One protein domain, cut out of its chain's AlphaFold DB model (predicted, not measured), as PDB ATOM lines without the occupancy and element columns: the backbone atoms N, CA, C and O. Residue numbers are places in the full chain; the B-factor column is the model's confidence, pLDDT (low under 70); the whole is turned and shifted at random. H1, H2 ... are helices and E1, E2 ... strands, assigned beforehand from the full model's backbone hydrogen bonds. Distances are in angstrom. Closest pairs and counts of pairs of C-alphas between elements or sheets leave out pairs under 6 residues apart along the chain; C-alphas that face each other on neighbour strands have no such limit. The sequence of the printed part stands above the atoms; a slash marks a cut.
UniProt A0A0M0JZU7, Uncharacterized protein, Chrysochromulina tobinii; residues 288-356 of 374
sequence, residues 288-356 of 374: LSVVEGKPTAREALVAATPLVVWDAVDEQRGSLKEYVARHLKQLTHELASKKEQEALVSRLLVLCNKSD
ATOM      1  N   LEU A 288     198.027 169.140 114.794       80.81
ATOM      2  CA  LEU A 288     196.591 169.005 114.538       80.81
ATOM      3  C   LEU A 288     195.971 168.179 115.666       80.81
ATOM      4  O   LEU A 288     196.503 167.124 116.004       80.81
ATOM      5  N   SER A 289     194.857 168.636 116.239       77.75
ATOM      6  CA  SER A 289     194.074 167.826 117.177       77.75
ATOM      7  C   SER A 289     192.797 167.355 116.490       77.75
ATOM      8  O   SER A 289     192.022 168.174 115.991       77.75
ATOM      9  N   VAL A 290     192.590 166.040 116.437       78.62
ATOM     10  CA  VAL A 290     191.375 165.431 115.884       78.62
ATOM     11  C   VAL A 290     190.518 164.961 117.046       78.62
ATOM     12  O   VAL A 290     190.952 164.129 117.840       78.62
ATOM     13  N   VAL A 291     189.302 165.493 117.140       75.62
ATOM     14  CA  VAL A 291     188.335 165.082 118.160       75.62
ATOM     15  C   VAL A 291     187.137 164.453 117.465       75.62
ATOM     16  O   VAL A 291     186.491 165.071 116.614       75.62
ATOM     17  N   GLU A 292     186.861 163.198 117.817       72.94
ATOM     18  CA  GLU A 292     185.646 162.503 117.404       72.94
ATOM     19  C   GLU A 292     184.513 162.834 118.385       72.94
ATOM     20  O   GLU A 292     184.633 162.602 119.588       72.94
ATOM     21  N   GLY A 293     183.401 163.360 117.868       72.12
ATOM     22  CA  GLY A 293     182.239 163.767 118.666       72.12
ATOM     23  C   GLY A 293     182.149 165.277 118.903       72.12
ATOM     24  O   GLY A 293     182.805 166.062 118.225       72.12
ATOM     25  N   LYS A 294     181.287 165.687 119.843       66.56
ATOM     26  CA  LYS A 294     181.051 167.098 120.193       66.56
ATOM     27  C   LYS A 294     182.082 167.543 121.238       66.56
ATOM     28  O   LYS A 294     181.910 167.171 122.400       66.56
ATOM     29  N   PRO A 295     183.135 168.297 120.871       70.44
ATOM     30  CA  PRO A 295     184.082 168.809 121.853       70.44
ATOM     31  C   PRO A 295     183.394 169.828 122.762       70.44
ATOM     32  O   PRO A 295     182.497 170.557 122.332       70.44
ATOM     33  N   THR A 296     183.852 169.921 124.004       74.19
ATOM     34  CA  THR A 296     183.491 171.054 124.867       74.19
ATOM     35  C   THR A 296     184.298 172.297 124.478       74.19
ATOM     36  O   THR A 296     185.444 172.186 124.030       74.19
ATOM     37  N   ALA A 297     183.754 173.508 124.666       67.06
ATOM     38  CA  ALA A 297     184.460 174.738 124.277       67.06
ATOM     39  C   ALA A 297     185.818 174.907 124.981       67.06
ATOM     40  O   ALA A 297     186.745 175.491 124.420       67.06
ATOM     41  N   ARG A 298     185.970 174.346 126.188       65.00
ATOM     42  CA  ARG A 298     187.244 174.348 126.922       65.00
ATOM     43  C   ARG A 298     188.301 173.451 126.282       65.00
ATOM     44  O   ARG A 298     189.451 173.868 126.204       65.00
ATOM     45  N   GLU A 299     187.937 172.269 125.794       68.50
ATOM     46  CA  GLU A 299     188.871 171.386 125.077       68.50
ATOM     47  C   GLU A 299     189.349 172.034 123.774       68.50
ATOM     48  O   GLU A 299     190.535 171.979 123.450       68.50
ATOM     49  N   ALA A 300     188.441 172.724 123.077       64.38
ATOM     50  CA  ALA A 300     188.751 173.443 121.849       64.38
ATOM     51  C   ALA A 300     189.678 174.654 122.058       64.38
ATOM     52  O   ALA A 300     190.476 174.967 121.179       64.38
ATOM     53  N   LEU A 301     189.593 175.328 123.210       63.94
ATOM     54  CA  LEU A 301     190.419 176.499 123.522       63.94
ATOM     55  C   LEU A 301     191.805 176.120 124.077       63.94
ATOM     56  O   LEU A 301     192.788 176.815 123.819       63.94
ATOM     57  N   VAL A 302     191.885 175.028 124.847       66.06
ATOM     58  CA  VAL A 302     193.136 174.529 125.453       66.06
ATOM     59  C   VAL A 302     194.040 173.870 124.416       66.06
ATOM     60  O   VAL A 302     195.266 173.949 124.525       66.06
ATOM     61  N   ALA A 303     193.455 173.266 123.381       62.19
ATOM     62  CA  ALA A 303     194.187 172.881 122.193       62.19
ATOM     63  C   ALA A 303     194.715 174.161 121.529       62.19
ATOM     64  O   ALA A 303     194.028 174.828 120.762       62.19
ATOM     65  N   ALA A 304     195.957 174.543 121.828       59.56
ATOM     66  CA  ALA A 304     196.659 175.638 121.166       59.56
ATOM     67  C   ALA A 304     196.994 175.297 119.697       59.56
ATOM     68  O   ALA A 304     198.009 175.734 119.156       59.56
ATOM     69  N   THR A 305     196.119 174.558 119.029       68.94
ATOM     70  CA  THR A 305     196.281 173.925 117.734       68.94
ATOM     71  C   THR A 305     194.974 173.997 116.952       68.94
ATOM     72  O   THR A 305     193.903 174.066 117.553       68.94
ATOM     73  N   PRO A 306     195.030 174.029 115.610       71.94
ATOM     74  CA  PRO A 306     193.833 173.891 114.795       71.94
ATOM     75  C   PRO A 306     193.101 172.587 115.138       71.94
ATOM     76  O   PRO A 306     193.700 171.505 115.160       71.94
ATOM     77  N   LEU A 307     191.807 172.716 115.434       69.88
ATOM     78  CA  LEU A 307     190.949 171.622 115.877       69.88
ATOM     79  C   LEU A 307     190.121 171.117 114.699       69.88
ATOM     80  O   LEU A 307     189.372 171.887 114.094       69.88
ATOM     81  N   VAL A 308     190.221 169.821 114.411       67.50
ATOM     82  CA  VAL A 308     189.347 169.148 113.449       67.50
ATOM     83  C   VAL A 308     188.260 168.414 114.214       67.50
ATOM     84  O   VAL A 308     188.525 167.416 114.884       67.50
ATOM     85  N   VAL A 309     187.030 168.912 114.105       62.84
ATOM     86  CA  VAL A 309     185.860 168.283 114.724       62.84
ATOM     87  C   VAL A 309     185.197 167.386 113.704       62.84
ATOM     88  O   VAL A 309     184.673 167.865 112.692       62.84
ATOM     89  N   TRP A 310     185.225 166.085 113.979       64.25
ATOM     90  CA  TRP A 310     184.523 165.097 113.179       64.25
ATOM     91  C   TRP A 310     183.268 164.642 113.920       64.25
ATOM     92  O   TRP A 310     183.332 163.770 114.789       64.25
ATOM     93  N   ASP A 311     182.111 165.195 113.549       62.88
ATOM     94  CA  ASP A 311     180.833 164.796 114.143       62.88
ATOM     95  C   ASP A 311     180.039 163.870 113.204       62.88
ATOM     96  O   ASP A 311     179.953 164.060 111.980       62.88
ATOM     97  N   ALA A 312     179.474 162.812 113.785       51.56
ATOM     98  CA  ALA A 312     178.517 161.946 113.123       51.56
ATOM     99  C   ALA A 312     177.160 162.647 113.199       51.56
ATOM    100  O   ALA A 312     176.451 162.536 114.190       51.56
ATOM    101  N   VAL A 313     176.855 163.417 112.154       54.75
ATOM    102  CA  VAL A 313     175.654 164.251 112.054       54.75
ATOM    103  C   VAL A 313     174.405 163.503 112.534       54.75
ATOM    104  O   VAL A 313     174.027 162.473 111.976       54.75
ATOM    105  N   ASP A 314     173.786 164.078 113.561       52.97
ATOM    106  CA  ASP A 314     172.425 163.825 114.034       52.97
ATOM    107  C   ASP A 314     171.432 163.976 112.859       52.97
ATOM    108  O   ASP A 314     171.555 164.919 112.075       52.97
ATOM    109  N   GLU A 315     170.456 163.074 112.713       53.00
ATOM    110  CA  GLU A 315     169.565 162.917 111.534       53.00
ATOM    111  C   GLU A 315     168.670 164.139 111.208       53.00
ATOM    112  O   GLU A 315     167.856 164.123 110.281       53.00
ATOM    113  N   GLN A 316     168.805 165.229 111.955       54.91
ATOM    114  CA  GLN A 316     167.958 166.406 111.859       54.91
ATOM    115  C   GLN A 316     168.259 167.226 110.590       54.91
ATOM    116  O   GLN A 316     169.394 167.611 110.291       54.91
ATOM    117  N   ARG A 317     167.192 167.506 109.832       53.50
ATOM    118  CA  ARG A 317     167.181 168.271 108.574       53.50
ATOM    119  C   ARG A 317     167.875 169.631 108.742       53.50
ATOM    120  O   ARG A 317     167.497 170.427 109.595       53.50
ATOM    121  N   GLY A 318     168.873 169.896 107.902       65.56
ATOM    122  CA  GLY A 318     169.597 171.167 107.842       65.56
ATOM    123  C   GLY A 318     170.787 171.103 106.883       65.56
ATOM    124  O   GLY A 318     171.326 170.016 106.619       65.56
ATOM    125  N   SER A 319     171.173 172.254 106.330       74.19
ATOM    126  CA  SER A 319     172.366 172.383 105.481       74.19
ATOM    127  C   SER A 319     173.657 172.312 106.313       74.19
ATOM    128  O   SER A 319     173.644 172.577 107.515       74.19
ATOM    129  N   LEU A 320     174.801 171.986 105.691       66.69
ATOM    130  CA  LEU A 320     176.105 172.007 106.380       66.69
ATOM    131  C   LEU A 320     176.388 173.380 107.007       66.69
ATOM    132  O   LEU A 320     176.881 173.459 108.127       66.69
ATOM    133  N   LYS A 321     176.025 174.456 106.301       70.94
ATOM    134  CA  LYS A 321     176.195 175.835 106.775       70.94
ATOM    135  C   LYS A 321     175.404 176.089 108.059       70.94
ATOM    136  O   LYS A 321     175.952 176.645 109.004       70.94
ATOM    137  N   GLU A 322     174.152 175.640 108.123       74.38
ATOM    138  CA  GLU A 322     173.315 175.762 109.326       74.38
ATOM    139  C   GLU A 322     173.849 174.929 110.489       74.38
ATOM    140  O   GLU A 322     173.807 175.378 111.633       74.38
ATOM    141  N   TYR A 323     174.363 173.733 110.202       75.19
ATOM    142  CA  TYR A 323     174.982 172.877 111.207       75.19
ATOM    143  C   TYR A 323     176.217 173.543 111.822       75.19
ATOM    144  O   TYR A 323     176.290 173.703 113.041       75.19
ATOM    145  N   VAL A 324     177.144 174.003 110.975       75.06
ATOM    146  CA  VAL A 324     178.366 174.696 111.402       75.06
ATOM    147  C   VAL A 324     178.017 175.968 112.172       75.06
ATOM    148  O   VAL A 324     178.551 176.184 113.256       75.06
ATOM    149  N   ALA A 325     177.068 176.770 111.681       76.75
ATOM    150  CA  ALA A 325     176.628 177.983 112.365       76.75
ATOM    151  C   ALA A 325     176.006 177.690 113.741       76.75
ATOM    152  O   ALA A 325     176.288 178.394 114.710       76.75
ATOM    153  N   ARG A 326     175.185 176.638 113.857       81.06
ATOM    154  CA  ARG A 326     174.572 176.227 115.129       81.06
ATOM    155  C   ARG A 326     175.619 175.740 116.124       81.06
ATOM    156  O   ARG A 326     175.547 176.108 117.292       81.06
ATOM    157  N   HIS A 327     176.585 174.951 115.664       76.50
ATOM    158  CA  HIS A 327     177.638 174.417 116.518       76.50
ATOM    159  C   HIS A 327     178.608 175.513 116.980       76.50
ATOM    160  O   HIS A 327     178.896 175.617 118.168       76.50
ATOM    161  N   LEU A 328     179.009 176.418 116.081       78.25
ATOM    162  CA  LEU A 328     179.769 177.619 116.440       78.25
ATOM    163  C   LEU A 328     179.011 178.490 117.446       78.25
ATOM    164  O   LEU A 328     179.604 178.969 118.409       78.25
ATOM    165  N   LYS A 329     177.696 178.669 117.277       83.56
ATOM    166  CA  LYS A 329     176.859 179.410 118.233       83.56
ATOM    167  C   LYS A 329     176.820 178.749 119.619       83.56
ATOM    168  O   LYS A 329     176.806 179.456 120.619       83.56
ATOM    169  N   GLN A 330     176.813 177.418 119.687       82.88
ATOM    170  CA  GLN A 330     176.892 176.682 120.954       82.88
ATOM    171  C   GLN A 330     178.258 176.872 121.626       82.88
ATOM    172  O   GLN A 330     178.308 177.300 122.774       82.88
ATOM    173  N   LEU A 331     179.354 176.653 120.890       78.88
ATOM    174  CA  LEU A 331     180.718 176.798 121.414       78.88
ATOM    175  C   LEU A 331     181.028 178.235 121.853       78.88
ATOM    176  O   LEU A 331     181.664 178.453 122.879       78.88
ATOM    177  N   THR A 332     180.553 179.234 121.107       80.06
ATOM    178  CA  THR A 332     180.746 180.647 121.470       80.06
ATOM    179  C   THR A 332     179.944 181.057 122.702       80.06
ATOM    180  O   THR A 332     180.437 181.871 123.476       80.06
ATOM    181  N   HIS A 333     178.759 180.483 122.934       83.94
ATOM    182  CA  HIS A 333     177.961 180.761 124.135       83.94
ATOM    183  C   HIS A 333     178.612 180.212 125.418       83.94
ATOM    184  O   HIS A 333     178.373 180.732 126.506       83.94
ATOM    185  N   GLU A 334     179.441 179.174 125.310       81.88
ATOM    186  CA  GLU A 334     180.211 178.635 126.438       81.88
ATOM    187  C   GLU A 334     181.436 179.497 126.804       81.88
ATOM    188  O   GLU A 334     181.981 179.358 127.900       81.88
ATOM    189  N   LEU A 335     181.862 180.402 125.914       82.81
ATOM    190  CA  LEU A 335     183.004 181.292 126.121       82.81
ATOM    191  C   LEU A 335     182.547 182.673 126.599       82.81
ATOM    192  O   LEU A 335     181.729 183.333 125.958       82.81
ATOM    193  N   ALA A 336     183.118 183.137 127.711       78.38
ATOM    194  CA  ALA A 336     182.745 184.406 128.333       78.38
ATOM    195  C   ALA A 336     183.377 185.630 127.643       78.38
ATOM    196  O   ALA A 336     182.832 186.730 127.716       78.38
ATOM    197  N   SER A 337     184.528 185.462 126.982       86.06
ATOM    198  CA  SER A 337     185.276 186.564 126.374       86.06
ATOM    199  C   SER A 337     185.142 186.589 124.853       86.06
ATOM    200  O   SER A 337     185.418 185.604 124.168       86.06
ATOM    201  N   LYS A 338     184.831 187.765 124.296       84.56
ATOM    202  CA  LYS A 338     184.805 187.996 122.840       84.56
ATOM    203  C   LYS A 338     186.143 187.651 122.168       84.56
ATOM    204  O   LYS A 338     186.164 187.116 121.065       84.56
ATOM    205  N   LYS A 339     187.259 187.887 122.868       83.06
ATOM    206  CA  LYS A 339     188.610 187.557 122.387       83.06
ATOM    207  C   LYS A 339     188.815 186.045 122.237       83.06
ATOM    208  O   LYS A 339     189.501 185.608 121.321       83.06
ATOM    209  N   GLU A 340     188.213 185.247 123.117       81.12
ATOM    210  CA  GLU A 340     188.271 183.780 123.044       81.12
ATOM    211  C   GLU A 340     187.380 183.246 121.920       81.12
ATOM    212  O   GLU A 340     187.764 182.309 121.227       81.12
ATOM    213  N   GLN A 341     186.226 183.876 121.691       79.56
ATOM    214  CA  GLN A 341     185.326 183.526 120.590       79.56
ATOM    215  C   GLN A 341     185.996 183.738 119.224       79.56
ATOM    216  O   GLN A 341     185.986 182.836 118.388       79.56
ATOM    217  N   GLU A 342     186.629 184.894 119.005       81.19
ATOM    218  CA  GLU A 342     187.361 185.196 117.763       81.19
ATOM    219  C   GLU A 342     188.571 184.262 117.563       81.19
ATOM    220  O   GLU A 342     188.826 183.774 116.456       81.19
ATOM    221  N   ALA A 343     189.280 183.936 118.650       77.31
ATOM    222  CA  ALA A 343     190.382 182.978 118.623       77.31
ATOM    223  C   ALA A 343     189.920 181.542 118.316       77.31
ATOM    224  O   ALA A 343     190.648 180.796 117.672       77.31
ATOM    225  N   LEU A 344     188.719 181.140 118.739       77.81
ATOM    226  CA  LEU A 344     188.174 179.815 118.442       77.81
ATOM    227  C   LEU A 344     187.701 179.711 116.983       77.81
ATOM    228  O   LEU A 344     187.992 178.723 116.312       77.81
ATOM    229  N   VAL A 345     187.028 180.744 116.463       78.31
ATOM    230  CA  VAL A 345     186.514 180.762 115.079       78.31
ATOM    231  C   VAL A 345     187.642 180.678 114.049       78.31
ATOM    232  O   VAL A 345     187.496 179.989 113.044       78.31
ATOM    233  N   SER A 346     188.784 181.320 114.306       76.69
ATOM    234  CA  SER A 346     189.940 181.287 113.396       76.69
ATOM    235  C   SER A 346     190.677 179.939 113.363       76.69
ATOM    236  O   SER A 346     191.497 179.714 112.476       76.69
ATOM    237  N   ARG A 347     190.391 179.025 114.302       76.25
ATOM    238  CA  ARG A 347     191.148 177.772 114.498       76.25
ATOM    239  C   ARG A 347     190.327 176.503 114.283       76.25
ATOM    240  O   ARG A 347     190.896 175.411 114.280       76.25
ATOM    241  N   LEU A 348     189.011 176.625 114.136       77.62
ATOM    242  CA  LEU A 348     188.103 175.487 114.065       77.62
ATOM    243  C   LEU A 348     187.853 175.056 112.616       77.62
ATOM    244  O   LEU A 348     187.287 175.808 111.824       77.62
ATOM    245  N   LEU A 349     188.184 173.804 112.295       75.31
ATOM    246  CA  LEU A 349     187.801 173.154 111.046       75.31
ATOM    247  C   LEU A 349     186.770 172.056 111.343       75.31
ATOM    248  O   LEU A 349     187.054 171.088 112.043       75.31
ATOM    249  N   VAL A 350     185.559 172.184 110.801       69.94
ATOM    250  CA  VAL A 350     184.484 171.202 111.017       69.94
ATOM    251  C   VAL A 350     184.344 170.312 109.788       69.94
ATOM    252  O   VAL A 350     184.060 170.802 108.695       69.94
ATOM    253  N   LEU A 351     184.496 168.998 109.966       69.00
ATOM    254  CA  LEU A 351     184.299 168.004 108.912       69.00
ATOM    255  C   LEU A 351     183.078 167.143 109.244       69.00
ATOM    256  O   LEU A 351     183.037 166.442 110.252       69.00
ATOM    257  N   CYS A 352     182.057 167.198 108.389       66.38
ATOM    258  CA  CYS A 352     180.815 166.452 108.584       66.38
ATOM    259  C   CYS A 352     180.721 165.276 107.618       66.38
ATOM    260  O   CYS A 352     180.814 165.436 106.402       66.38
ATOM    261  N   ASN A 353     180.440 164.092 108.159       62.31
ATOM    262  CA  ASN A 353     180.239 162.873 107.380       62.31
ATOM    263  C   ASN A 353     178.797 162.748 106.874       62.31
ATOM    264  O   ASN A 353     178.107 161.786 107.216       62.31
ATOM    265  N   LYS A 354     178.316 163.727 106.109       57.12
ATOM    266  CA  LYS A 354     177.017 163.609 105.446       57.12
ATOM    267  C   LYS A 354     177.254 163.081 104.036       57.12
ATOM    268  O   LYS A 354     177.799 163.791 103.200       57.12
ATOM    269  N   SER A 355     176.835 161.841 103.787       49.19
ATOM    270  CA  SER A 355     176.864 161.196 102.464       49.19
ATOM    271  C   SER A 355     176.060 161.967 101.404       49.19
ATOM    272  O   SER A 355     176.243 161.730 100.215       49.19
ATOM    273  N   ASP A 356     175.181 162.878 101.840       42.94
ATOM    274  CA  ASP A 356     174.210 163.595 101.004       42.94
ATOM    275  C   ASP A 356     174.643 165.017 100.615       42.94
ATOM    276  O   ASP A 356     173.881 165.748  99.985       42.94
TER     277      ASP A 356
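AT A GLANCE: This is residues 288 to 356 of the 374 residues of an uncharacterized protein of Chrysochromulina tobinii (UniProt A0A0M0JZU7). A small sheet of three parallel strands lies side by side in the order E1 E2 E3, with the long helix H2 packed beside the edge strand E3 and the short helix H1 near the beginning of E2. H3 meets H1 just before the chain enters E3, and residues 312 to 319 loop from the end of E2 to H2. The 69 printed residues run E1 H1 E2 H2 H3 E3, of mixed class. The whole is compact, with a radius of gyration of the C-alphas of 11.9 A, and spans 34 by 23 by 16 A.

HOW THE PARTS SIT: E1, residues 289 to 292, is the parallel neighbour of E2, residues 307 to 311, with N 308 and O 289 at 2.9 A. H1, residues 297 to 302, lies between them in the chain: a strand-helix-strand unit, two parallel strands joined through a helix, with a right-handed crossover. E2 is parallel to E3, residues 348 to 352, with N 349 and O 307 at 2.9 A; H2, residues 320 to 333, and H3, residues 338 to 345, make the second right-handed crossover. H1 and H2 are on the sheet but only graze it; H3 is not on it. H1 and H3 only just touch, with 3 pairs of C-alphas within 8 A, the closest Leu 301 and Leu 344 at 6.5 A. In H1, H2 and H3 every O i to N i+4 pair is within hydrogen-bond range.

IN THESE COORDINATES: E1 begins at C-alpha 289 (194.074, 167.826, 117.177). H2 measures 19.9 A from first to last C-alpha, E2 12.3 A and E3 12.8 A. E3 ends at C-alpha 352 (180.815, 166.452, 108.584).

THE WHOLE: The C-alphas of Ser 337 and Asp 356, the two farthest apart, are 36.0 A apart. The printed part has no cut, and no link is long. Mean pLDDT of the printed part is 70.9, with residues 307 to 318 and 350 to 356 among those under 70.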